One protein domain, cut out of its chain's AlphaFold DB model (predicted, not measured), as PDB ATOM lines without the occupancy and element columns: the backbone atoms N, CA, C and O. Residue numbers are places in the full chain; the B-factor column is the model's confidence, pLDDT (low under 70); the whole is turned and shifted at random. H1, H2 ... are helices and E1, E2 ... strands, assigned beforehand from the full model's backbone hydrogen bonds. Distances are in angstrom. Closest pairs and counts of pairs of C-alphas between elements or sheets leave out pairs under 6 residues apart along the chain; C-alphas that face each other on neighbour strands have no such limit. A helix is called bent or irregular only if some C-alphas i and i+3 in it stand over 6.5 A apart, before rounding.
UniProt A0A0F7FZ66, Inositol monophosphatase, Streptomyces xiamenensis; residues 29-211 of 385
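What this domain is: This is residues 29 to 211 of the 385 residues of the protein "Inositol monophosphatase" of Streptomyces xiamenensis (UniProt A0A0F7FZ66). A cluster of mostly crossed helices is built round H5, which lies in the middle: H2, H3 and H4 pack on it, H1 packs on H4, H7 runs beside H4, and H9 packs on the last residues of H5. The small strand hairpin E1 E2 packs on residues 103 to 110 of H5, while a second hairpin, E3 E4, lies farthest from the middle. The printed part has 183 residues, with named helices H1 to H8, then strands E1 to E4, then H9; each sheet, E1 - E2 and E3 - E4, is an antiparallel pair. The class is mostly helix, though 88 residues, under half, are in named elements. The whole is compact, with a radius of gyration of the C-alphas of 15.9 A and spans of 45 by 44 by 26 A.

How they stand to each other: Start at H1, residues 29 to 34; it only just touches H2, residues 37 to 44, with 3 pairs of C-alphas within 8 A, only at the corner by their link, closest at Leu 33 and Ala 40, 4.8 A. H2 only just touches H3, residues 55 to 60, with 3 such pairs, closest at the C-alphas of Leu 44 and Ala 56, 5.3 A. Go on to H4, residues 74 to 87: it touches H1 at a steep tilt of 67 degrees, closest C-alphas Ala 34 and Ile 81, 4.2 A. With residues 81 to 87 alone H4 touches H2, about perpendicular at 75 degrees, closest C-alphas Thr 41 and Ala 85, 4.0 A. H5, residues 103 to 117, forms a helical hairpin with H4, opposite ways at 38 degrees, only just steep, closest C-alphas Thr 86 and Met 105, 4.5 A. H5 also touches H2, closest C-alphas Thr 41 and Met 105, 5.9 A, and H3, closest C-alphas Ala 58 and Val 115, 6.0 A. H6, residues 127 to 132, touches no helix. H7, residues 144 to 152, touches H4 at a shallow tilt of 5 degrees, the same way, closest C-alphas Gly 79 and Tyr 146, 4.9 A. H8, residues 155 to 159, is close to H7 but not clearly touching, closest C-alphas Leu 151 and Leu 158, 7.6 A. In the hairpin of E1, residues 170 to 172, and E2, residues 179 to 181, look for N 180 and O 171, 2.8 A apart; the closest C-alphas of H5 and E2 are Ala 106 and Ser 181, 5.0 A. In the hairpin of E3, residues 190 to 193, and E4, residues 200 to 203, N 201 and O 192 are 2.7 A apart; both strands are apart from H5. H9, residues 207 to 211, touches residues 113 to 117 of H5, closest C-alphas Gly 117 and Ala 207, 3.9 A. Every O i to N i+4 pair is within hydrogen-bond range in H2, H3, H4, H5, H7, H8 and H9; H1 and H6 each have 0 of 2, but 2 of 3 O i to N i+3 pairs.

Where its parts are: Find C-alpha 29 at (-59.927, -45.047, 18.588), where H1 begins. H1 is neither bent nor irregular, but only just: C-alphas 31 and 34 are 6.1 A apart. H4 runs 19.8 A, H5 20.3 A from C-alpha 103 at (-36.465, -46.776, 18.159), and H7 11.9 A. H6 is irregular, with C-alphas 128 and 131 7.0 A apart. H9 ends at C-alpha 211, (-39.710, -28.493, 8.194).

The domain as a whole: The C-alphas farthest apart, of Gly 96 and Asp 197, are 48.9 A apart. The printed part has no cut. The links H3 to H4, H4 to H5 and H6 to H7 are long. Read the pLDDT column: its mean over the printed part is 76.8, and it is under 70 at residues 48 to 54, 119 to 137, 159 to 168 and 183 to 206.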
ATOM      1  N   GLU A  29     -61.228 -44.389  18.503       96.75
ATOM      2  CA  GLU A  29     -59.927 -45.047  18.588       96.75
ATOM      3  C   GLU A  29     -58.773 -44.132  18.166       96.75
ATOM      4  O   GLU A  29     -57.688 -44.232  18.727       96.75
ATOM      5  N   ILE A  30     -58.997 -43.234  17.198       97.00
ATOM      6  CA  ILE A  30     -57.987 -42.256  16.770       97.00
ATOM      7  C   ILE A  30     -57.900 -41.112  17.776       97.00
ATOM      8  O   ILE A  30     -56.800 -40.681  18.108       97.00
ATOM      9  N   ALA A  31     -59.041 -40.646  18.291       96.94
ATOM     10  CA  ALA A  31     -59.067 -39.618  19.324       96.94
ATOM     11  C   ALA A  31     -58.297 -40.062  20.579       96.94
ATOM     12  O   ALA A  31     -57.510 -39.290  21.119       96.94
ATOM     13  N   ALA A  32     -58.460 -41.327  20.985       97.69
ATOM     14  CA  ALA A  32     -57.788 -41.903  22.146       97.69
ATOM     15  C   ALA A  32     -56.252 -41.942  22.030       97.69
ATOM     16  O   ALA A  32     -55.576 -41.967  23.054       97.69
ATOM     17  N   LEU A  33     -55.683 -41.907  20.815       98.19
ATOM     18  CA  LEU A  33     -54.225 -41.888  20.633       98.19
ATOM     19  C   LEU A  33     -53.577 -40.632  21.234       98.19
ATOM     20  O   LEU A  33     -52.413 -40.678  21.612       98.19
ATOM     21  N   ALA A  34     -54.304 -39.516  21.352       97.94
ATOM     22  CA  ALA A  34     -53.768 -38.302  21.972       97.94
ATOM     23  C   ALA A  34     -53.455 -38.490  23.471       97.94
ATOM     24  O   ALA A  34     -52.554 -37.835  23.993       97.94
ATOM     25  N   ASP A  35     -54.160 -39.418  24.126       97.94
ATOM     26  CA  ASP A  35     -54.084 -39.680  25.566       97.94
ATOM     27  C   ASP A  35     -53.409 -41.031  25.901       97.94
ATOM     28  O   ASP A  35     -53.217 -41.356  27.074       97.94
ATOM     29  N   ASP A  36     -53.030 -41.825  24.891       98.38
ATOM     30  CA  ASP A  36     -52.358 -43.126  25.037       98.38
ATOM     31  C   ASP A  36     -51.048 -43.148  24.226       98.38
ATOM     32  O   ASP A  36     -51.025 -43.616  23.082       98.38
ATOM     33  N   PRO A  37     -49.932 -42.644  24.795       98.31
ATOM     34  CA  PRO A  37     -48.660 -42.579  24.084       98.31
ATOM     35  C   PRO A  37     -48.138 -43.932  23.575       98.31
ATOM     36  O   PRO A  37     -47.736 -43.995  22.412       98.31
ATOM     37  N   PRO A  38     -48.179 -45.041  24.350       97.88
ATOM     38  CA  PRO A  38     -47.831 -46.358  23.819       97.88
ATOM     39  C   PRO A  38     -48.659 -46.766  22.593       97.88
ATOM     40  O   PRO A  38     -48.091 -47.284  21.626       97.88
ATOM     41  N   ALA A  39     -49.977 -46.533  22.602       98.06
ATOM     42  CA  ALA A  39     -50.824 -46.826  21.447       98.06
ATOM     43  C   ALA A  39     -50.529 -45.895  20.263       98.06
ATOM     44  O   ALA A  39     -50.500 -46.362  19.126       98.06
ATOM     45  N   ALA A  40     -50.264 -44.610  20.513       98.25
ATOM     46  CA  ALA A  40     -49.904 -43.634  19.488       98.25
ATOM     47  C   ALA A  40     -48.605 -44.018  18.770       98.25
ATOM     48  O   ALA A  40     -48.579 -44.080  17.540       98.25
ATOM     49  N   THR A  41     -47.553 -44.351  19.529       97.06
ATOM     50  CA  THR A  41     -46.293 -44.849  18.963       97.06
ATOM     51  C   THR A  41     -46.545 -46.119  18.160       97.06
ATOM     52  O   THR A  41     -46.151 -46.181  17.006       97.06
ATOM     53  N   ALA A  42     -47.250 -47.112  18.713       95.75
ATOM     54  CA  ALA A  42     -47.510 -48.367  18.005       95.75
ATOM     55  C   ALA A  42     -48.366 -48.194  16.736       95.75
ATOM     56  O   ALA A  42     -48.234 -48.977  15.798       95.75
ATOM     57  N   HIS A  43     -49.257 -47.200  16.706       95.62
ATOM     58  CA  HIS A  43     -50.101 -46.904  15.550       95.62
ATOM     59  C   HIS A  43     -49.322 -46.235  14.414       95.62
ATOM     60  O   HIS A  43     -49.607 -46.491  13.242       95.62
ATOM     61  N   LEU A  44     -48.366 -45.366  14.756       94.06
ATOM     62  CA  LEU A  44     -47.594 -44.592  13.786       94.06
ATOM     63  C   LEU A  44     -46.251 -45.222  13.422       94.06
ATOM     64  O   LEU A  44     -45.711 -44.871  12.374       94.06
ATOM     65  N   ASP A  45     -45.724 -46.127  14.249       91.38
ATOM     66  CA  ASP A  45     -44.437 -46.776  14.020       91.38
ATOM     67  C   ASP A  45     -44.475 -47.607  12.723       91.38
ATOM     68  O   ASP A  45     -45.256 -48.558  12.604       91.38
ATOM     69  N   PRO A  46     -43.627 -47.280  11.734       79.56
ATOM     70  CA  PRO A  46     -43.516 -48.028  10.486       79.56
ATOM     71  C   PRO A  46     -42.908 -49.431  10.673       79.56
ATOM     72  O   PRO A  46     -42.953 -50.241   9.742       79.56
ATOM     73  N   GLY A  47     -42.352 -49.731  11.852       80.38
ATOM     74  CA  GLY A  47     -41.653 -50.971  12.156       80.38
ATOM     75  C   GLY A  47     -40.177 -50.953  11.726       80.38
ATOM     76  O   GLY A  47     -39.716 -50.021  11.065       80.38
ATOM     77  N   PRO A  48     -39.414 -52.003  12.083       62.91
ATOM     78  CA  PRO A  48     -37.952 -51.957  12.100       62.91
ATOM     79  C   PRO A  48     -37.274 -51.939  10.724       62.91
ATOM     80  O   PRO A  48     -36.125 -51.523  10.649       62.91
ATOM     81  N   ASP A  49     -37.912 -52.434   9.654       57.31
ATOM     82  CA  ASP A  49     -37.207 -52.618   8.374       57.31
ATOM     83  C   ASP A  49     -38.129 -53.069   7.222       57.31
ATOM     84  O   ASP A  49     -38.260 -54.261   6.931       57.31
ATOM     85  N   THR A  50     -38.773 -52.144   6.505       42.56
ATOM     86  CA  THR A  50     -39.373 -52.499   5.197       42.56
ATOM     87  C   THR A  50     -39.148 -51.490   4.081       42.56
ATOM     88  O   THR A  50     -39.577 -51.743   2.958       42.56
ATOM     89  N   GLY A  51     -38.493 -50.351   4.330       47.06
ATOM     90  CA  GLY A  51     -38.324 -49.323   3.297       47.06
ATOM     91  C   GLY A  51     -39.655 -48.836   2.695       47.06
ATOM     92  O   GLY A  51     -39.673 -48.420   1.537       47.06
ATOM     93  N   THR A  52     -40.776 -48.926   3.430       52.47
ATOM     94  CA  THR A  52     -42.128 -48.634   2.903       52.47
ATOM     95  C   THR A  52     -43.048 -47.798   3.798       52.47
ATOM     96  O   THR A  52     -44.094 -47.372   3.315       52.47
ATOM     97  N   GLY A  53     -42.727 -47.498   5.056       58.09
ATOM     98  CA  GLY A  53     -43.669 -46.775   5.918       58.09
ATOM     99  C   GLY A  53     -43.386 -45.281   5.972       58.09
ATOM    100  O   GLY A  53     -42.482 -44.899   6.670       58.09
ATOM    101  N   THR A  54     -44.094 -44.428   5.240       60.50
ATOM    102  CA  THR A  54     -44.578 -43.142   5.801       60.50
ATOM    103  C   THR A  54     -46.101 -43.184   5.922       60.50
ATOM    104  O   THR A  54     -46.744 -42.192   6.239       60.50
ATOM    105  N   GLY A  55     -46.704 -44.344   5.623       77.94
ATOM    106  CA  GLY A  55     -48.123 -44.479   5.324       77.94
ATOM    107  C   GLY A  55     -49.027 -44.081   6.480       77.94
ATOM    108  O   GLY A  55     -49.988 -43.366   6.240       77.94
ATOM    109  N   ALA A  56     -48.711 -44.486   7.714       88.81
ATOM    110  CA  ALA A  56     -49.534 -44.157   8.878       88.81
ATOM    111  C   ALA A  56     -49.486 -42.656   9.204       88.81
ATOM    112  O   ALA A  56     -50.529 -42.022   9.332       88.81
ATOM    113  N   VAL A  57     -48.286 -42.066   9.247       90.50
ATOM    114  CA  VAL A  57     -48.099 -40.626   9.486       90.50
ATOM    115  C   VAL A  57     -48.697 -39.787   8.351       90.50
ATOM    116  O   VAL A  57     -49.431 -38.836   8.608       90.50
ATOM    117  N   ALA A  58     -48.451 -40.150   7.090       86.69
ATOM    118  CA  ALA A  58     -48.992 -39.450   5.924       86.69
ATOM    119  C   ALA A  58     -50.522 -39.542   5.845       86.69
ATOM    120  O   ALA A  58     -51.185 -38.569   5.489       86.69
ATOM    121  N   GLU A  59     -51.089 -40.701   6.181       87.44
ATOM    122  CA  GLU A  59     -52.533 -40.901   6.263       87.44
ATOM    123  C   GLU A  59     -53.141 -40.054   7.382       87.44
ATOM    124  O   GLU A  59     -54.115 -39.338   7.142       87.44
ATOM    125  N   LEU A  60     -52.545 -40.078   8.578       91.50
ATOM    126  CA  LEU A  60     -52.987 -39.277   9.718       91.50
ATOM    127  C   LEU A  60     -52.969 -37.779   9.375       91.50
ATOM    128  O   LEU A  60     -53.957 -37.085   9.605       91.50
ATOM    129  N   LEU A  61     -51.896 -37.296   8.746       90.75
ATOM    130  CA  LEU A  61     -51.699 -35.884   8.400       90.75
ATOM    131  C   LEU A  61     -52.383 -35.449   7.098       90.75
ATOM    132  O   LEU A  61     -52.186 -34.318   6.641       90.75
ATOM    133  N   ALA A  62     -53.212 -36.305   6.499       87.38
ATOM    134  CA  ALA A  62     -53.869 -35.977   5.250       87.38
ATOM    135  C   ALA A  62     -54.782 -34.741   5.371       87.38
ATOM    136  O   ALA A  62     -55.511 -34.619   6.356       87.38
ATOM    137  N   PRO A  63     -54.853 -33.863   4.343       86.62
ATOM    138  CA  PRO A  63     -55.643 -32.626   4.394       86.62
ATOM    139  C   PRO A  63     -57.111 -32.795   4.793       86.62
ATOM    140  O   PRO A  63     -57.714 -31.908   5.393       86.62
ATOM    141  N   ARG A  64     -57.690 -33.964   4.506       86.25
ATOM    142  CA  ARG A  64     -59.054 -34.320   4.914       86.25
ATOM    143  C   ARG A  64     -59.264 -34.383   6.434       86.25
ATOM    144  O   ARG A  64     -60.414 -34.371   6.855       86.25
ATOM    145  N   HIS A  65     -58.200 -34.445   7.235       90.19
ATOM    146  CA  HIS A  65     -58.242 -34.524   8.699       90.19
ATOM    147  C   HIS A  65     -58.026 -33.167   9.395       90.19
ATOM    148  O   HIS A  65     -58.138 -33.078  10.614       90.19
ATOM    149  N   TRP A  66     -57.748 -32.083   8.661       89.62
ATOM    150  CA  TRP A  66     -57.400 -30.789   9.273       89.62
ATOM    151  C   TRP A  66     -58.595 -30.031   9.865       89.62
ATOM    152  O   TRP A  66     -58.423 -29.120  10.666       89.62
ATOM    153  N   VAL A  67     -59.821 -30.402   9.506       91.06
ATOM    154  CA  VAL A  67     -61.041 -29.824  10.081       91.06
ATOM    155  C   VAL A  67     -61.843 -30.960  10.676       91.06
ATOM    156  O   VAL A  67     -62.209 -31.865   9.942       91.06
ATOM    157  N   THR A  68     -62.139 -30.924  11.970       92.00
ATOM    158  CA  THR A  68     -62.935 -31.939  12.677       92.00
ATOM    159  C   THR A  68     -64.406 -31.527  12.742       92.00
ATOM    160  O   THR A  68     -64.742 -30.342  12.709       92.00
ATOM    161  N   CYS A  69     -65.322 -32.499  12.774       93.25
ATOM    162  CA  CYS A  69     -66.760 -32.216  12.872       93.25
ATOM    163  C   CYS A  69     -67.207 -31.861  14.294       93.25
ATOM    164  O   CYS A  69     -68.199 -31.155  14.472       93.25
ATOM    165  N   ALA A  70     -66.497 -32.375  15.298       87.44
ATOM    166  CA  ALA A  70     -66.718 -32.127  16.714       87.44
ATOM    167  C   ALA A  70     -65.399 -32.321  17.476       87.44
ATOM    168  O   ALA A  70     -64.516 -33.034  17.003       87.44
ATOM    169  N   GLY A  71     -65.302 -31.727  18.669       86.88
ATOM    170  CA  GLY A  71     -64.120 -31.843  19.525       86.88
ATOM    171  C   GLY A  71     -63.034 -30.802  19.212       86.88
ATOM    172  O   GLY A  71     -63.372 -29.724  18.713       86.88
ATOM    173  N   PRO A  72     -61.762 -31.085  19.557       89.31
ATOM    174  CA  PRO A  72     -60.635 -30.194  19.275       89.31
ATOM    175  C   PRO A  72     -60.464 -29.967  17.773       89.31
ATOM    176  O   PRO A  72     -60.953 -30.748  16.951       89.31
ATOM    177  N   SER A  73     -59.750 -28.903  17.408       92.38
ATOM    178  CA  SER A  73     -59.408 -28.664  16.001       92.38
ATOM    179  C   SER A  73     -58.559 -29.814  15.437       92.38
ATOM    180  O   SER A  73     -57.885 -30.521  16.187       92.38
ATOM    181  N   GLY A  74     -58.562 -30.004  14.113       93.62
ATOM    182  CA  GLY A  74     -57.714 -31.017  13.473       93.62
ATOM    183  C   GLY A  74     -56.238 -30.885  13.874       93.62
ATOM    184  O   GLY A  74     -55.685 -31.851  14.389       93.62
ATOM    185  N   PRO A  75     -55.607 -29.703  13.738       95.19
ATOM    186  CA  PRO A  75     -54.217 -29.487  14.140       95.19
ATOM    187  C   PRO A  75     -53.935 -29.788  15.616       95.19
ATOM    188  O   PRO A  75     -52.901 -30.368  15.930       95.19
ATOM    189  N   GLU A  76     -54.858 -29.448  16.516       96.88
ATOM    190  CA  GLU A  76     -54.732 -29.724  17.952       96.88
ATOM    191  C   GLU A  76     -54.761 -31.227  18.256       96.88
ATOM    192  O   GLU A  76     -53.885 -31.727  18.963       96.88
ATOM    193  N   LEU A  77     -55.717 -31.965  17.682       97.81
ATOM    194  CA  LEU A  77     -55.793 -33.413  17.865       97.81
ATOM    195  C   LEU A  77     -54.589 -34.120  17.237       97.81
ATOM    196  O   LEU A  77     -53.912 -34.901  17.899       97.81
ATOM    197  N   LEU A  78     -54.324 -33.839  15.959       97.38
ATOM    198  CA  LEU A  78     -53.227 -34.450  15.213       97.38
ATOM    199  C   LEU A  78     -51.895 -34.160  15.906       97.38
ATOM    200  O   LEU A  78     -51.111 -35.076  16.128       97.38
ATOM    201  N   GLY A  79     -51.671 -32.912  16.319       97.88
ATOM    202  CA  GLY A  79     -50.478 -32.500  17.046       97.88
ATOM    203  C   GLY A  79     -50.299 -33.223  18.377       97.88
ATOM    204  O   GLY A  79     -49.191 -33.663  18.681       97.88
ATOM    205  N   SER A  80     -51.378 -33.417  19.135       98.50
ATOM    206  CA  SER A  80     -51.335 -34.164  20.398       98.50
ATOM    207  C   SER A  80     -50.952 -35.631  20.180       98.50
ATOM    208  O   SER A  80     -50.109 -36.154  20.904       98.50
ATOM    209  N   ILE A  81     -51.485 -36.264  19.128       98.62
ATOM    210  CA  ILE A  81     -51.108 -37.629  18.729       98.62
ATOM    211  C   ILE A  81     -49.625 -37.693  18.337       98.62
ATOM    212  O   ILE A  81     -48.931 -38.616  18.759       98.62
ATOM    213  N   LEU A  82     -49.122 -36.722  17.560       98.06
ATOM    214  CA  LEU A  82     -47.706 -36.689  17.173       98.06
ATOM    215  C   LEU A  82     -46.795 -36.580  18.402       98.06
ATOM    216  O   LEU A  82     -45.855 -37.359  18.525       98.06
ATOM    217  N   VAL A  83     -47.095 -35.666  19.332       98.12
ATOM    218  CA  VAL A  83     -46.322 -35.496  20.576       98.12
ATOM    219  C   VAL A  83     -46.354 -36.769  21.422       98.12
ATOM    220  O   VAL A  83     -45.300 -37.212  21.890       98.12
ATOM    221  N   ALA A  84     -47.524 -37.392  21.576       98.38
ATOM    222  CA  ALA A  84     -47.668 -38.659  22.286       98.38
ATOM    223  C   ALA A  84     -46.801 -39.757  21.652       98.38
ATOM    224  O   ALA A  84     -46.015 -40.410  22.342       98.38
ATOM    225  N   ALA A  85     -46.865 -39.897  20.328       98.00
ATOM    226  CA  ALA A  85     -46.158 -40.937  19.598       98.00
ATOM    227  C   ALA A  85     -44.630 -40.768  19.583       98.00
ATOM    228  O   ALA A  85     -43.925 -41.778  19.551       98.00
ATOM    229  N   THR A  86     -44.112 -39.534  19.605       96.50
ATOM    230  CA  THR A  86     -42.662 -39.270  19.550       96.50
ATOM    231  C   THR A  86     -42.016 -39.096  20.916       96.50
ATOM    232  O   THR A  86     -40.832 -39.363  21.057       96.50
ATOM    233  N   THR A  87     -42.752 -38.639  21.931       95.44
ATOM    234  CA  THR A  87     -42.175 -38.377  23.267       95.44
ATOM    235  C   THR A  87     -42.530 -39.450  24.296       95.44
ATOM    236  O   THR A  87     -41.975 -39.468  25.392       95.44
ATOM    237  N   GLY A  88     -43.482 -40.335  23.973       96.25
ATOM    238  CA  GLY A  88     -44.037 -41.295  24.924       96.25
ATOM    239  C   GLY A  88     -44.885 -40.650  26.026       96.25
ATOM    240  O   GLY A  88     -45.214 -41.318  27.005       96.25
ATOM    241  N   GLN A  89     -45.235 -39.369  25.887       96.31
ATOM    242  CA  GLN A  89     -45.957 -38.574  26.881       96.31
ATOM    243  C   GLN A  89     -46.998 -37.675  26.219       96.31
ATOM    244  O   GLN A  89     -46.806 -37.213  25.097       96.31
ATOM    245  N   THR A  90     -48.088 -37.392  26.931       97.31
ATOM    246  CA  THR A  90     -49.119 -36.464  26.451       97.31
ATOM    247  C   THR A  90     -48.597 -35.024  26.430       97.31
ATOM    248  O   THR A  90     -47.528 -34.721  26.971       97.31
ATOM    249  N   VAL A  91     -49.351 -34.112  25.818       95.56
ATOM    250  CA  VAL A  91     -49.016 -32.676  25.789       95.56
ATOM    251  C   VAL A  91     -48.991 -32.074  27.201       95.56
ATOM    252  O   VAL A  91     -48.132 -31.242  27.490       95.56
ATOM    253  N   ASP A  92     -49.867 -32.537  28.093       94.62
ATOM    254  CA  ASP A  92     -49.959 -32.047  29.473       94.62
ATOM    255  C   ASP A  92     -48.814 -32.564  30.363       94.62
ATOM    256  O   ASP A  92     -48.470 -31.946  31.371       94.62
ATOM    257  N   ASP A  93     -48.169 -33.666  29.968       94.25
ATOM    258  CA  ASP A  93     -47.073 -34.290  30.716       94.25
ATOM    259  C   ASP A  93     -45.680 -33.736  30.350       94.25
ATOM    260  O   ASP A  93     -44.667 -34.182  30.902       94.25
ATOM    261  N   GLN A  94     -45.589 -32.761  29.435       89.75
ATOM    262  CA  GLN A  94     -44.304 -32.262  28.911       89.75
ATOM    263  C   GLN A  94     -43.474 -31.456  29.927       89.75
ATOM    264  O   GLN A  94     -42.283 -31.237  29.705       89.75
ATOM    265  N   ASP A  95     -44.059 -31.046  31.055       85.81
ATOM    266  CA  ASP A  95     -43.329 -30.404  32.159       85.81
ATOM    267  C   ASP A  95     -42.680 -31.409  33.132       85.81
ATOM    268  O   ASP A  95     -41.910 -31.016  34.014       85.81
ATOM    269  N   GLY A  96     -42.972 -32.706  32.986       85.88
ATOM    270  CA  GLY A  96     -42.353 -33.775  33.766       85.88
ATOM    271  C   GLY A  96     -41.001 -34.249  33.207       85.88
ATOM    272  O   GLY A  96     -40.597 -33.848  32.109       85.88
ATOM    273  N   PRO A  97     -40.304 -35.151  33.933       85.94
ATOM    274  CA  PRO A  97     -39.112 -35.831  33.422       85.94
ATOM    275  C   PRO A  97     -39.389 -36.480  32.064       85.94
ATOM    276  O   PRO A  97     -40.496 -36.989  31.840       85.94
ATOM    277  N   ALA A  98     -38.407 -36.454  31.165       89.25
ATOM    278  CA  ALA A  98     -38.558 -37.105  29.876       89.25
ATOM    279  C   ALA A  98     -38.506 -38.624  30.022       89.25
ATOM    280  O   ALA A  98     -37.886 -39.177  30.934       89.25
ATOM    281  N   LEU A  99     -39.171 -39.308  29.095       90.44
ATOM    282  CA  LEU A  99     -38.946 -40.727  28.887       90.44
ATOM    283  C   LEU A  99     -37.770 -40.924  27.935       90.44
ATOM    284  O   LEU A  99     -37.504 -40.104  27.059       90.44
ATOM    285  N   VAL A 100     -37.070 -42.043  28.106       90.19
ATOM    286  CA  VAL A 100     -36.031 -42.462  27.164       90.19
ATOM    287  C   VAL A 100     -36.703 -42.806  25.837       90.19
ATOM    288  O   VAL A 100     -37.575 -43.679  25.797       90.19
ATOM    289  N   HIS A 101     -36.294 -42.140  24.758       92.06
ATOM    290  CA  HIS A 101     -36.832 -42.403  23.429       92.06
ATOM    291  C   HIS A 101     -36.528 -43.832  22.975       92.06
ATOM    292  O   HIS A 101     -35.413 -44.333  23.127       92.06
ATOM    293  N   THR A 102     -37.525 -44.482  22.382       92.69
ATOM    294  CA  THR A 102     -37.400 -45.814  21.772       92.69
ATOM    295  C   THR A 102     -37.187 -45.708  20.261       92.69
ATOM    296  O   THR A 102     -37.506 -44.682  19.658       92.69
ATOM    297  N   GLU A 103     -36.679 -46.765  19.620       90.19
ATOM    298  CA  GLU A 103     -36.465 -46.776  18.159       90.19
ATOM    299  C   GLU A 103     -37.766 -46.544  17.379       90.19
ATOM    300  O   GLU A 103     -37.752 -45.860  16.356       90.19
ATOM    301  N   ALA A 104     -38.894 -47.033  17.902       91.56
ATOM    302  CA  ALA A 104     -40.223 -46.777  17.356       91.56
ATOM    303  C   ALA A 104     -40.571 -45.279  17.401       91.56
ATOM    304  O   ALA A 104     -40.953 -44.699  16.389       91.56
ATOM    305  N   MET A 105     -40.361 -44.619  18.547       94.31
ATOM    306  CA  MET A 105     -40.613 -43.175  18.701       94.31
ATOM    307  C   MET A 105     -39.747 -42.341  17.745       94.31
ATOM    308  O   MET A 105     -40.250 -41.447  17.065       94.31
ATOM    309  N   ALA A 106     -38.455 -42.668  17.650       90.81
ATOM    310  CA  ALA A 106     -37.531 -42.002  16.735       90.81
ATOM    311  C   ALA A 106     -37.905 -42.245  15.259       90.81
ATOM    312  O   ALA A 106     -37.842 -41.323  14.450       90.81
ATOM    313  N   SER A 107     -38.373 -43.448  14.909       88.44
ATOM    314  CA  SER A 107     -38.865 -43.756  13.559       88.44
ATOM    315  C   SER A 107     -40.132 -42.974  13.205       88.44
ATOM    316  O   SER A 107     -40.262 -42.510  12.073       88.44
ATOM    317  N   VAL A 108     -41.038 -42.768  14.169       92.50
ATOM    318  CA  VAL A 108     -42.205 -41.891  13.985       92.50
ATOM    319  C   VAL A 108     -41.762 -40.452  13.728       92.50
ATOM    320  O   VAL A 108     -42.273 -39.819  12.805       92.50
ATOM    321  N   LEU A 109     -40.796 -39.931  14.495       92.88
ATOM    322  CA  LEU A 109     -40.267 -38.584  14.263       92.88
ATOM    323  C   LEU A 109     -39.656 -38.449  12.864       92.88
ATOM    324  O   LEU A 109     -39.929 -37.466  12.174       92.88
ATOM    325  N   TYR A 110     -38.864 -39.435  12.439       87.44
ATOM    326  CA  TYR A 110     -38.304 -39.483  11.092       87.44
ATOM    327  C   TYR A 110     -39.400 -39.366  10.022       87.44
ATOM    328  O   TYR A 110     -39.307 -38.526   9.128       87.44
ATOM    329  N   ASP A 111     -40.486 -40.133  10.147       87.38
ATOM    330  CA  ASP A 111     -41.603 -40.083   9.199       87.38
ATOM    331  C   ASP A 111     -42.360 -38.748   9.233       87.38
ATOM    332  O   ASP A 111     -42.778 -38.260   8.182       87.38
ATOM    333  N   ILE A 112     -42.518 -38.121  10.405       91.44
ATOM    334  CA  ILE A 112     -43.096 -36.768  10.521       91.44
ATOM    335  C   ILE A 112     -42.249 -35.771   9.732       91.44
ATOM    336  O   ILE A 112     -42.793 -34.968   8.968       91.44
ATOM    337  N   VAL A 113     -40.926 -35.837   9.893       88.81
ATOM    338  CA  VAL A 113     -39.978 -34.984   9.175       88.81
ATOM    339  C   VAL A 113     -40.059 -35.216   7.673       88.81
ATOM    340  O   VAL A 113     -40.175 -34.249   6.924       88.81
ATOM    341  N   GLU A 114     -40.072 -36.465   7.216       83.88
ATOM    342  CA  GLU A 114     -40.185 -36.783   5.791       83.88
ATOM    343  C   GLU A 114     -41.526 -36.318   5.198       83.88
ATOM    344  O   GLU A 114     -41.556 -35.738   4.114       83.88
ATOM    345  N   VAL A 115     -42.645 -36.507   5.905       85.38
ATOM    346  CA  VAL A 115     -43.982 -36.131   5.413       85.38
ATOM    347  C   VAL A 115     -44.174 -34.614   5.377       85.38
ATOM    348  O   VAL A 115     -44.639 -34.079   4.368       85.38
ATOM    349  N   LEU A 116     -43.836 -33.911   6.460       88.50
ATOM    350  CA  LEU A 116     -44.070 -32.467   6.584       88.50
ATOM    351  C   LEU A 116     -42.928 -31.617   6.019       88.50
ATOM    352  O   LEU A 116     -43.138 -30.446   5.701       88.50
ATOM    353  N   GLY A 117     -41.734 -32.189   5.893       83.94
ATOM    354  CA  GLY A 117     -40.544 -31.555   5.334       83.94
ATOM    355  C   GLY A 117     -40.365 -31.776   3.835       83.94
ATOM    356  O   GLY A 117     -39.550 -31.091   3.220       83.94
ATOM    357  N   ALA A 118     -41.128 -32.683   3.212       77.00
ATOM    358  CA  ALA A 118     -41.011 -32.936   1.781       77.00
ATOM    359  C   ALA A 118     -41.219 -31.644   0.955       77.00
ATOM    360  O   ALA A 118     -42.234 -30.945   1.123       77.00
ATOM    361  N   PRO A 119     -40.292 -31.302   0.040       63.62
ATOM    362  CA  PRO A 119     -40.433 -30.137  -0.825       63.62
ATOM    363  C   PRO A 119     -41.678 -30.261  -1.720       63.62
ATOM    364  O   PRO A 119     -41.973 -31.317  -2.280       63.62
ATOM    365  N   GLY A 120     -42.437 -29.171  -1.856       50.88
ATOM    366  CA  GLY A 120     -43.586 -29.117  -2.760       50.88
ATOM    367  C   GLY A 120     -43.158 -28.999  -4.228       50.88
ATOM    368  O   GLY A 120     -42.297 -28.190  -4.531       50.88
ATOM    369  N   VAL A 121     -43.752 -29.812  -5.116       37.47
ATOM    370  CA  VAL A 121     -43.651 -29.836  -6.600       37.47
ATOM    371  C   VAL A 121     -42.334 -29.323  -7.212       37.47
ATOM    372  O   VAL A 121     -42.156 -28.125  -7.409       37.47
ATOM    373  N   GLY A 122     -41.481 -30.243  -7.678       39.53
ATOM    374  CA  GLY A 122     -40.368 -29.933  -8.593       39.53
ATOM    375  C   GLY A 122     -39.038 -30.577  -8.209       39.53
ATOM    376  O   GLY A 122     -38.252 -30.914  -9.089       39.53
ATOM    377  N   ALA A 123     -38.828 -30.836  -6.919       41.56
ATOM    378  CA  ALA A 123     -37.842 -31.809  -6.470       41.56
ATOM    379  C   ALA A 123     -38.366 -33.217  -6.786       41.56
ATOM    380  O   ALA A 123     -39.581 -33.449  -6.763       41.56
ATOM    381  N   VAL A 124     -37.474 -34.157  -7.105       39.94
ATOM    382  CA  VAL A 124     -37.839 -35.571  -7.233       39.94
ATOM    383  C   VAL A 124     -38.302 -36.022  -5.855       39.94
ATOM    384  O   VAL A 124     -37.491 -36.387  -5.011       39.94
ATOM    385  N   ALA A 125     -39.610 -35.934  -5.607       42.69
ATOM    386  CA  ALA A 125     -40.211 -36.527  -4.430       42.69
ATOM    387  C   ALA A 125     -39.755 -37.991  -4.397       42.69
ATOM    388  O   ALA A 125     -39.775 -38.636  -5.465       42.69
ATOM    389  N   PRO A 126     -39.336 -38.518  -3.230       42.69
ATOM    390  CA  PRO A 126     -39.012 -39.929  -3.129       42.69
ATOM    391  C   PRO A 126     -40.180 -40.717  -3.742       42.69
ATOM    392  O   PRO A 126     -41.336 -40.303  -3.586       42.69
ATOM    393  N   PRO A 127     -39.932 -41.810  -4.484       44.03
ATOM    394  CA  PRO A 127     -40.950 -42.548  -5.239       44.03
ATOM    395  C   PRO A 127     -42.192 -42.868  -4.395       44.03
ATOM    396  O   PRO A 127     -43.309 -42.896  -4.903       44.03
ATOM    397  N   ARG A 128     -42.003 -42.969  -3.076       51.19
ATOM    398  CA  ARG A 128     -43.008 -43.193  -2.032       51.19
ATOM    399  C   ARG A 128     -44.038 -42.064  -1.849       51.19
ATOM    400  O   ARG A 128     -45.163 -42.351  -1.459       51.19
ATOM    401  N   LEU A 129     -43.700 -40.809  -2.158       46.72
ATOM    402  CA  LEU A 129     -44.612 -39.652  -2.115       46.72
ATOM    403  C   LEU A 129     -45.174 -39.284  -3.501       46.72
ATOM    404  O   LEU A 129     -46.024 -38.402  -3.609       46.72
ATOM    405  N   ARG A 130     -44.767 -39.971  -4.582       46.72
ATOM    406  CA  ARG A 130     -45.249 -39.678  -5.949       46.72
ATOM    407  C   ARG A 130     -46.754 -39.903  -6.127       46.72
ATOM    408  O   ARG A 130     -47.360 -39.263  -6.984       46.72
ATOM    409  N   SER A 131     -47.373 -40.760  -5.311       43.75
ATOM    410  CA  SER A 131     -48.825 -40.993  -5.335       43.75
ATOM    411  C   SER A 131     -49.650 -39.789  -4.855       43.75
ATOM    412  O   SER A 131     -50.853 -39.751  -5.110       43.75
ATOM    413  N   TRP A 132     -49.020 -38.789  -4.225       41.44
ATOM    414  CA  TRP A 132     -49.698 -37.599  -3.705       41.44
ATOM    415  C   TRP A 132     -49.980 -36.508  -4.746       41.44
ATOM    416  O   TRP A 132     -50.737 -35.588  -4.451       41.44
ATOM    417  N   GLY A 133     -49.446 -36.610  -5.971       35.53
ATOM    418  CA  GLY A 133     -49.901 -35.812  -7.121       35.53
ATOM    419  C   GLY A 133     -49.942 -34.284  -6.931       35.53
ATOM    420  O   GLY A 133     -50.711 -33.617  -7.623       35.53
ATOM    421  N   GLY A 134     -49.149 -33.722  -6.013       42.50
ATOM    422  CA  GLY A 134     -49.204 -32.308  -5.632       42.50
ATOM    423  C   GLY A 134     -48.040 -31.881  -4.728       42.50
ATOM    424  O   GLY A 134     -47.181 -32.706  -4.414       42.50
ATOM    425  N   PRO A 135     -47.960 -30.591  -4.343       46.28
ATOM    426  CA  PRO A 135     -46.969 -30.128  -3.373       46.28
ATOM    427  C   PRO A 135     -47.130 -30.909  -2.067       46.28
ATOM    428  O   PRO A 135     -48.265 -31.178  -1.673       46.28
ATOM    429  N   GLY A 136     -46.021 -31.272  -1.409       52.72
ATOM    430  CA  GLY A 136     -46.062 -31.813  -0.050       52.72
ATOM    431  C   GLY A 136     -46.957 -30.945   0.846       52.72
ATOM    432  O   GLY A 136     -47.049 -29.733   0.608       52.72
ATOM    433  N   PRO A 137     -47.665 -31.543   1.818       57.53
ATOM    434  CA  PRO A 137     -48.621 -30.803   2.626       57.53
ATOM    435  C   PRO A 137     -47.903 -29.651   3.334       57.53
ATOM    436  O   PRO A 137     -46.864 -29.846   3.966       57.53
ATOM    437  N   ALA A 138     -48.450 -28.440   3.214       72.19
ATOM    438  CA  ALA A 138     -48.081 -27.363   4.121       72.19
ATOM    439  C   ALA A 138     -48.364 -27.828   5.557       72.19
ATOM    440  O   ALA A 138     -49.332 -28.561   5.782       72.19
ATOM    441  N   VAL A 139     -47.531 -27.413   6.513       85.75
ATOM    442  CA  VAL A 139     -47.861 -27.608   7.927       85.75
ATOM    443  C   VAL A 139     -49.148 -26.814   8.186       85.75
ATOM    444  O   VAL A 139     -49.162 -25.621   7.893       85.75
ATOM    445  N   PRO A 140     -50.244 -27.449   8.635       88.25
ATOM    446  CA  PRO A 140     -51.503 -26.749   8.865       88.25
ATOM    447  C   PRO A 140     -51.365 -25.745  10.002       88.25
ATOM    448  O   PRO A 140     -50.773 -26.086  11.029       88.25
ATOM    449  N   ASP A 141     -51.988 -24.578   9.851       89.69
ATOM    450  CA  ASP A 141     -52.049 -23.557  10.898       89.69
ATOM    451  C   ASP A 141     -52.488 -24.174  12.239       89.69
ATOM    452  O   ASP A 141     -53.554 -24.784  12.349       89.69
ATOM    453  N   GLY A 142     -51.667 -24.005  13.271       94.00
ATOM    454  CA  GLY A 142     -51.880 -24.533  14.617       94.00
ATOM    455  C   GLY A 142     -51.175 -25.862  14.907       94.00
ATOM    456  O   GLY A 142     -51.103 -26.245  16.077       94.00
ATOM    457  N   LEU A 143     -50.631 -26.559  13.901       96.38
ATOM    458  CA  LEU A 143     -49.864 -27.800  14.093       96.38
ATOM    459  C   LEU A 143     -48.397 -27.515  14.468       96.38
ATOM    460  O   LEU A 143     -47.740 -28.338  15.108       96.38
ATOM    461  N   GLU A 144     -47.880 -26.339  14.113       96.94
ATOM    462  CA  GLU A 144     -46.477 -25.940  14.257       96.94
ATOM    463  C   GLU A 144     -45.939 -26.099  15.688       96.94
ATOM    464  O   GLU A 144     -44.847 -26.650  15.839       96.94
ATOM    465  N   PRO A 145     -46.654 -25.691  16.761       97.88
ATOM    466  CA  PRO A 145     -46.148 -25.848  18.127       97.88
ATOM    467  C   PRO A 145     -45.969 -27.313  18.547       97.88
ATOM    468  O   PRO A 145     -45.061 -27.626  19.315       97.88
ATOM    469  N   TYR A 146     -46.809 -28.217  18.041       98.12
ATOM    470  CA  TYR A 146     -46.731 -29.645  18.352       98.12
ATOM    471  C   TYR A 146     -45.565 -30.304  17.624       98.12
ATOM    472  O   TYR A 146     -44.797 -31.048  18.231       98.12
ATOM    473  N   VAL A 147     -45.368 -29.955  16.350       97.31
ATOM    474  CA  VAL A 147     -44.196 -30.394  15.578       97.31
ATOM    475  C   VAL A 147     -42.913 -29.867  16.217       97.31
ATOM    476  O   VAL A 147     -41.963 -30.624  16.395       97.31
ATOM    477  N   ALA A 148     -42.892 -28.599  16.638       97.19
ATOM    478  CA  ALA A 148     -41.763 -28.033  17.368       97.19
ATOM    479  C   ALA A 148     -41.501 -28.760  18.694       97.19
ATOM    480  O   ALA A 148     -40.344 -28.968  19.038       97.19
ATOM    481  N   THR A 149     -42.545 -29.182  19.414       96.75
ATOM    482  CA  THR A 149     -42.412 -29.972  20.653       96.75
ATOM    483  C   THR A 149     -41.792 -31.342  20.376       96.75
ATOM    484  O   THR A 149     -40.856 -31.740  21.067       96.75
ATOM    485  N   ALA A 150     -42.261 -32.036  19.333       95.81
ATOM    486  CA  ALA A 150     -41.703 -33.318  18.911       95.81
ATOM    487  C   ALA A 150     -40.226 -33.192  18.495       95.81
ATOM    488  O   ALA A 150     -39.398 -33.973  18.949       95.81
ATOM    489  N   LEU A 151     -39.876 -32.177  17.697       94.69
ATOM    490  CA  LEU A 151     -38.491 -31.914  17.288       94.69
ATOM    491  C   LEU A 151     -37.604 -31.510  18.474       94.69
ATOM    492  O   LEU A 151     -36.484 -32.001  18.599       94.69
ATOM    493  N   ALA A 152     -38.103 -30.652  19.366       94.06
ATOM    494  CA  ALA A 152     -37.374 -30.205  20.548       94.06
ATOM    495  C   ALA A 152     -36.961 -31.376  21.444       94.06
ATOM    496  O   ALA A 152     -35.837 -31.370  21.939       94.06
ATOM    497  N   ALA A 153     -37.812 -32.397  21.601       93.12
ATOM    498  CA  ALA A 153     -37.480 -33.600  22.365       93.12
ATOM    499  C   ALA A 153     -36.227 -34.325  21.834       93.12
ATOM    500  O   ALA A 153     -35.560 -35.010  22.597       93.12
ATOM    501  N   TYR A 154     -35.854 -34.099  20.572       91.31
ATOM    502  CA  TYR A 154     -34.691 -34.678  19.899       91.31
ATOM    503  C   TYR A 154     -33.621 -33.619  19.581       91.31
ATOM    504  O   TYR A 154     -32.903 -33.722  18.591       91.31
ATOM    505  N   VAL A 155     -33.476 -32.583  20.420       88.19
ATOM    506  CA  VAL A 155     -32.573 -31.441  20.163       88.19
ATOM    507  C   VAL A 155     -31.120 -31.827  19.849       88.19
ATOM    508  O   VAL A 155     -30.471 -31.136  19.066       88.19
ATOM    509  N   THR A 156     -30.609 -32.933  20.401       81.50
ATOM    510  CA  THR A 156     -29.269 -33.436  20.056       81.50
ATOM    511  C   THR A 156     -29.189 -33.856  18.588       81.50
ATOM    512  O   THR A 156     -28.197 -33.553  17.941       81.50
ATOM    513  N   ASP A 157     -30.234 -34.479  18.035       79.50
ATOM    514  CA  ASP A 157     -30.292 -34.867  16.616       79.50
ATOM    515  C   ASP A 157     -30.463 -33.665  15.686       79.50
ATOM    516  O   ASP A 157     -30.031 -33.706  14.538       79.50
ATOM    517  N   LEU A 158     -31.062 -32.577  16.182       76.12
ATOM    518  CA  LEU A 158     -31.137 -31.312  15.449       76.12
ATOM    519  C   LEU A 158     -29.782 -30.594  15.400       76.12
ATOM    520  O   LEU A 158     -29.461 -29.941  14.411       76.12
ATOM    521  N   ALA A 159     -29.012 -30.660  16.488       68.88
ATOM    522  CA  ALA A 159     -27.745 -29.945  16.626       68.88
ATOM    523  C   ALA A 159     -26.540 -30.721  16.069       68.88
ATOM    524  O   ALA A 159     -25.593 -30.100  15.585       68.88
ATOM    525  N   ASP A 160     -26.586 -32.051  16.144       67.38
ATOM    526  CA  ASP A 160     -25.560 -32.988  15.682       67.38
ATOM    527  C   ASP A 160     -26.228 -34.192  14.984       67.38
ATOM    528  O   ASP A 160     -26.355 -35.279  15.568       67.38
ATOM    529  N   PRO A 161     -26.745 -33.996  13.756       57.66
ATOM    530  CA  PRO A 161     -27.388 -35.064  13.004       57.66
ATOM    531  C   PRO A 161     -26.367 -36.152  12.663       57.66
ATOM    532  O   PRO A 161     -25.342 -35.909  12.022       57.66
ATOM    533  N   LEU A 162     -26.663 -37.380  13.089       53.28
ATOM    534  CA  LEU A 162     -25.825 -38.536  12.805       53.28
ATOM    535  C   LEU A 162     -25.911 -38.913  11.322       53.28
ATOM    536  O   LEU A 162     -26.985 -39.202  10.796       53.28
ATOM    537  N   GLU A 163     -24.755 -38.997  10.666       55.75
ATOM    538  CA  GLU A 163     -24.655 -39.529   9.312       55.75
ATOM    539  C   GLU A 163     -24.670 -41.064   9.346       55.75
ATOM    540  O   GLU A 163     -23.833 -41.709   9.983       55.75
ATOM    541  N   SER A 164     -25.604 -41.663   8.612       45.78
ATOM    542  CA  SER A 164     -25.602 -43.093   8.333       45.78
ATOM    543  C   SER A 164     -25.640 -43.306   6.826       45.78
ATOM    544  O   SER A 164     -26.599 -42.931   6.159       45.78
ATOM    545  N   GLY A 165     -24.622 -43.982   6.288       44.28
ATOM    546  CA  GLY A 165     -24.651 -44.515   4.918       44.28
ATOM    547  C   GLY A 165     -25.559 -45.746   4.757       44.28
ATOM    548  O   GLY A 165     -25.518 -46.407   3.721       44.28
ATOM    549  N   LEU A 166     -26.323 -46.104   5.793       48.19
ATOM    550  CA  LEU A 166     -27.282 -47.210   5.828       48.19
ATOM    551  C   LEU A 166     -28.712 -46.650   5.904       48.19
ATOM    552  O   LEU A 166     -28.892 -45.602   6.523       48.19
ATOM    553  N   PRO A 167     -29.733 -47.361   5.381       51.41
ATOM    554  CA  PRO A 167     -31.136 -46.916   5.344       51.41
ATOM    555  C   PRO A 167     -31.834 -46.929   6.722       51.41
ATOM    556  O   PRO A 167     -33.051 -47.092   6.810       51.41
ATOM    557  N   LEU A 168     -31.067 -46.816   7.806       55.09
ATOM    558  CA  LEU A 168     -31.567 -46.817   9.173       55.09
ATOM    559  C   LEU A 168     -32.255 -45.481   9.466       55.09
ATOM    560  O   LEU A 168     -31.700 -44.424   9.181       55.09
ATOM    561  N   ARG A 169     -33.448 -45.545  10.064       70.94
ATOM    562  CA  ARG A 169     -34.229 -44.367  10.489       70.94
ATOM    563  C   ARG A 169     -33.929 -43.949  11.918       70.94
ATOM    564  O   ARG A 169     -33.960 -42.769  12.246       70.94
ATOM    565  N   ALA A 170     -33.640 -44.933  12.759       77.62
ATOM    566  CA  ALA A 170     -33.330 -44.747  14.158       77.62
ATOM    567  C   ALA A 170     -32.273 -45.756  14.604       77.62
ATOM    568  O   ALA A 170     -32.129 -46.828  14.011       77.62
ATOM    569  N   VAL A 171     -31.542 -45.411  15.659       79.19
ATOM    570  CA  VAL A 171     -30.570 -46.307  16.288       79.19
ATOM    571  C   VAL A 171     -30.542 -46.082  17.792       79.19
ATOM    572  O   VAL A 171     -30.452 -44.943  18.249       79.19
ATOM    573  N   ALA A 172     -30.601 -47.157  18.577       83.00
ATOM    574  CA  ALA A 172     -30.348 -47.074  20.009       83.00
ATOM    575  C   ALA A 172     -28.878 -46.717  20.303       83.00
ATOM    576  O   ALA A 172     -27.945 -47.397  19.865       83.00
ATOM    577  N   ASP A 173     -28.661 -45.679  21.106       75.56
ATOM    578  CA  ASP A 173     -27.358 -45.354  21.668       75.56
ATOM    579  C   ASP A 173     -26.971 -46.422  22.702       75.56
ATOM    580  O   ASP A 173     -27.629 -46.619  23.726       75.56
ATOM    581  N   GLY A 174     -25.868 -47.131  22.451       71.75
ATOM    582  CA  GLY A 174     -25.417 -48.229  23.311       71.75
ATOM    583  C   GLY A 174     -24.958 -47.813  24.716       71.75
ATOM    584  O   GLY A 174     -24.731 -48.685  25.555       71.75
ATOM    585  N   ARG A 175     -24.783 -46.514  24.990       71.19
ATOM    586  CA  ARG A 175     -24.412 -45.968  26.305       71.19
ATOM    587  C   ARG A 175     -25.622 -45.479  27.089       71.19
ATOM    588  O   ARG A 175     -25.645 -45.671  28.303       71.19
ATOM    589  N   THR A 176     -26.569 -44.812  26.436       74.06
ATOM    590  CA  THR A 176     -27.727 -44.191  27.102       74.06
ATOM    591  C   THR A 176     -28.975 -45.072  27.050       74.06
ATOM    592  O   THR A 176     -29.845 -44.951  27.909       74.06
ATOM    593  N   GLY A 177     -29.048 -45.987  26.078       80.00
ATOM    594  CA  GLY A 177     -30.253 -46.746  25.748       80.00
ATOM    595  C   GLY A 177     -31.311 -45.919  25.009       80.00
ATOM    596  O   GLY A 177     -32.381 -46.447  24.720       80.00
ATOM    597  N   GLU A 178     -31.029 -44.650  24.717       84.88
ATOM    598  CA  GLU A 178     -31.925 -43.741  24.007       84.88
ATOM    599  C   GLU A 178     -31.787 -43.908  22.501       84.88
ATOM    600  O   GLU A 178     -30.681 -43.956  21.966       84.88
ATOM    601  N   ALA A 179     -32.915 -43.973  21.805       84.56
ATOM    602  CA  ALA A 179     -32.922 -43.964  20.358       84.56
ATOM    603  C   ALA A 179     -32.677 -42.559  19.804       84.56
ATOM    604  O   ALA A 179     -33.341 -41.596  20.182       84.56
ATOM    605  N   ARG A 180     -31.747 -42.486  18.858       81.06
ATOM    606  CA  ARG A 180     -31.434 -41.312  18.046       81.06
ATOM    607  C   ARG A 180     -32.184 -41.418  16.721       81.06
ATOM    608  O   ARG A 180     -32.243 -42.512  16.153       81.06
ATOM    609  N   SER A 181     -32.726 -40.312  16.223       76.75
ATOM    610  CA  SER A 181     -33.257 -40.220  14.861       76.75
ATOM    611  C   SER A 181     -32.121 -39.930  13.882       76.75
ATOM    612  O   SER A 181     -31.270 -39.074  14.123       76.75
ATOM    613  N   LEU A 182     -32.099 -40.650  12.765       70.12
ATOM    614  CA  LEU A 182     -31.063 -40.528  11.745       70.12
ATOM    615  C   LEU A 182     -31.582 -39.662  10.601       70.12
ATOM    616  O   LEU A 182     -32.186 -40.154   9.651       70.12
ATOM    617  N   PHE A 183     -31.350 -38.356  10.702       67.00
ATOM    618  CA  PHE A 183     -31.634 -37.433   9.609       67.00
ATOM    619  C   PHE A 183     -30.423 -37.354   8.677       67.00
ATOM    620  O   PHE A 183     -29.327 -37.038   9.143       67.00
ATOM    621  N   PRO A 184     -30.577 -37.613   7.368       58.06
ATOM    622  CA  PRO A 184     -29.488 -37.388   6.429       58.06
ATOM    623  C   PRO A 184     -29.048 -35.921   6.445       58.06
ATOM    624  O   PRO A 184     -29.872 -35.004   6.481       58.06
ATOM    625  N   LEU A 185     -27.732 -35.707   6.414       51.94
ATOM    626  CA  LEU A 185     -27.144 -34.380   6.304       51.94
ATOM    627  C   LEU A 185     -27.462 -33.759   4.940       51.94
ATOM    628  O   LEU A 185     -27.497 -34.424   3.903       51.94
ATOM    629  N   ILE A 186     -27.607 -32.438   4.932       46.47
ATOM    630  CA  ILE A 186     -27.703 -31.666   3.695       46.47
ATOM    631  C   ILE A 186     -26.452 -31.929   2.840       46.47
ATOM    632  O   ILE A 186     -25.331 -31.665   3.275       46.47
ATOM    633  N   GLY A 187     -26.646 -32.407   1.608       40.38
ATOM    634  CA  GLY A 187     -25.563 -32.617   0.643       40.38
ATOM    635  C   GLY A 187     -24.894 -33.996   0.669       40.38
ATOM    636  O   GLY A 187     -23.915 -34.182  -0.055       40.38
ATOM    637  N   THR A 188     -25.400 -34.971   1.431       44.00
ATOM    638  CA  THR A 188     -25.018 -36.377   1.224       44.00
ATOM    639  C   THR A 188     -25.765 -36.948   0.019       44.00
ATOM    640  O   THR A 188     -26.995 -36.952   0.005       44.00
ATOM    641  N   ASP A 189     -25.028 -37.449  -0.981       42.91
ATOM    642  CA  ASP A 189     -25.572 -38.278  -2.065       42.91
ATOM    643  C   ASP A 189     -26.077 -39.602  -1.465       42.91
ATOM    644  O   ASP A 189     -25.373 -40.616  -1.455       42.91
ATOM    645  N   LEU A 190     -27.303 -39.611  -0.946       45.38
ATOM    646  CA  LEU A 190     -28.019 -40.863  -0.772       45.38
ATOM    647  C   LEU A 190     -28.447 -41.315  -2.163       45.38
ATOM    648  O   LEU A 190     -29.310 -40.721  -2.802       45.38
ATOM    649  N   VAL A 191     -27.790 -42.365  -2.650       48.03
ATOM    650  CA  VAL A 191     -28.267 -43.096  -3.816       48.03
ATOM    651  C   VAL A 191     -29.393 -43.997  -3.332       48.03
ATOM    652  O   VAL A 191     -29.177 -45.165  -3.003       48.03
ATOM    653  N   GLU A 192     -30.601 -43.445  -3.254       50.88
ATOM    654  CA  GLU A 192     -31.785 -44.292  -3.230       50.88
ATOM    655  C   GLU A 192     -31.962 -44.913  -4.616       50.88
ATOM    656  O   GLU A 192     -31.523 -44.372  -5.629       50.88
ATOM    657  N   VAL A 193     -32.572 -46.088  -4.679       53.00
ATOM    658  CA  VAL A 193     -32.870 -46.748  -5.946       53.00
ATOM    659  C   VAL A 193     -34.384 -46.772  -6.084       53.00
ATOM    660  O   VAL A 193     -35.071 -47.246  -5.178       53.00
ATOM    661  N   ASP A 194     -34.909 -46.239  -7.187       50.28
ATOM    662  CA  ASP A 194     -36.331 -46.311  -7.502       50.28
ATOM    663  C   ASP A 194     -36.758 -47.788  -7.514       50.28
ATOM    664  O   ASP A 194     -36.161 -48.626  -8.194       50.28
ATOM    665  N   ALA A 195     -37.754 -48.125  -6.693       46.22
ATOM    666  CA  ALA A 195     -38.185 -49.505  -6.502       46.22
ATOM    667  C   ALA A 195     -38.859 -50.093  -7.752       46.22
ATOM    668  O   ALA A 195     -38.893 -51.316  -7.899       46.22
ATOM    669  N   ASP A 196     -39.375 -49.243  -8.644       44.28
ATOM    670  CA  ASP A 196     -40.107 -49.666  -9.833       44.28
ATOM    671  C   ASP A 196     -39.171 -49.937 -11.021       44.28
ATOM    672  O   ASP A 196     -39.417 -50.865 -11.798       44.28
ATOM    673  N   ASP A 197     -38.092 -49.161 -11.175       60.66
ATOM    674  CA  ASP A 197     -37.214 -49.250 -12.352       60.66
ATOM    675  C   ASP A 197     -35.710 -49.361 -12.055       60.66
ATOM    676  O   ASP A 197     -34.904 -49.513 -12.978       60.66
ATOM    677  N   GLY A 198     -35.315 -49.368 -10.782       52.00
ATOM    678  CA  GLY A 198     -33.925 -49.550 -10.389       52.00
ATOM    679  C   GLY A 198     -33.045 -48.322 -10.632       52.00
ATOM    680  O   GLY A 198     -31.817 -48.444 -10.587       52.00
ATOM    681  N   THR A 199     -33.621 -47.157 -10.947       52.31
ATOM    682  CA  THR A 199     -32.833 -45.954 -11.231       52.31
ATOM    683  C   THR A 199     -32.273 -45.326  -9.952       52.31
ATOM    684  O   THR A 199     -33.001 -45.172  -8.974       52.31
ATOM    685  N   PRO A 200     -30.983 -44.935  -9.934       45.97
ATOM    686  CA  PRO A 200     -30.427 -44.091  -8.884       45.97
ATOM    687  C   PRO A 200     -31.210 -42.782  -8.785       45.97
ATOM    688  O   PRO A 200     -31.210 -41.971  -9.713       45.97
ATOM    689  N   LEU A 201     -31.862 -42.573  -7.656       46.25
ATOM    690  CA  LEU A 201     -32.448 -41.314  -7.260       46.25
ATOM    691  C   LEU A 201     -31.396 -40.577  -6.446       46.25
ATOM    692  O   LEU A 201     -31.015 -41.014  -5.365       46.25
ATOM    693  N   GLN A 202     -30.918 -39.458  -6.980       40.94
ATOM    694  CA  GLN A 202     -30.255 -38.460  -6.154       40.94
ATOM    695  C   GLN A 202     -31.352 -37.679  -5.433       40.94
ATOM    696  O   GLN A 202     -31.966 -36.780  -6.013       40.94
ATOM    697  N   SER A 203     -31.644 -38.060  -4.194       48.47
ATOM    698  CA  SER A 203     -32.488 -37.271  -3.304       48.47
ATOM    699  C   SER A 203     -31.600 -36.316  -2.517       48.47
ATOM    700  O   SER A 203     -30.779 -36.708  -1.690       48.47
ATOM    701  N   TRP A 204     -31.765 -35.022  -2.777       47.16
ATOM    702  CA  TRP A 204     -31.230 -33.996  -1.894       47.16
ATOM    703  C   TRP A 204     -32.152 -33.943  -0.672       47.16
ATOM    704  O   TRP A 204     -33.242 -33.370  -0.730       47.16
ATOM    705  N   HIS A 205     -31.787 -34.641   0.405       59.41
ATOM    706  CA  HIS A 205     -32.615 -34.663   1.607       59.41
ATOM    707  C   HIS A 205     -32.462 -33.345   2.371       59.41
ATOM    708  O   HIS A 205     -31.473 -33.108   3.057       59.41
ATOM    709  N   ALA A 206     -33.474 -32.487   2.247       67.56
ATOM    710  CA  ALA A 206     -33.615 -31.250   3.013       67.56
ATOM    711  C   ALA A 206     -34.881 -31.247   3.881       67.56
ATOM    712  O   ALA A 206     -35.350 -30.178   4.264       67.56
ATOM    713  N   ALA A 207     -35.457 -32.419   4.176       79.12
ATOM    714  CA  ALA A 207     -36.750 -32.519   4.848       79.12
ATOM    715  C   ALA A 207     -36.739 -31.858   6.234       79.12
ATOM    716  O   ALA A 207     -37.596 -31.022   6.515       79.12
ATOM    717  N   LEU A 208     -35.731 -32.148   7.066       83.69
ATOM    718  CA  LEU A 208     -35.610 -31.526   8.387       83.69
ATOM    719  C   LEU A 208     -35.430 -29.996   8.305       83.69
ATOM    720  O   LEU A 208     -36.267 -29.299   8.879       83.69
ATOM    721  N   PRO A 209     -34.438 -29.452   7.568       81.81
ATOM    722  CA  PRO A 209     -34.311 -28.004   7.389       81.81
ATOM    723  C   PRO A 209     -35.593 -27.356   6.861       81.81
ATOM    724  O   PRO A 209     -36.054 -26.360   7.413       81.81
ATOM    725  N   THR A 210     -36.224 -27.955   5.843       84.38
ATOM    726  CA  THR A 210     -37.485 -27.469   5.252       84.38
ATOM    727  C   THR A 210     -38.611 -27.441   6.282       84.38
ATOM    728  O   THR A 210     -39.402 -26.499   6.315       84.38
ATOM    729  N   LEU A 211     -38.709 -28.461   7.136       90.38
ATOM    730  CA  LEU A 211     -39.710 -28.493   8.194       90.38
ATOM    731  C   LEU A 211     -39.443 -27.421   9.254       90.38
ATOM    732  O   LEU A 211     -40.374 -26.705   9.622       90.38
TER     733      LEU A 211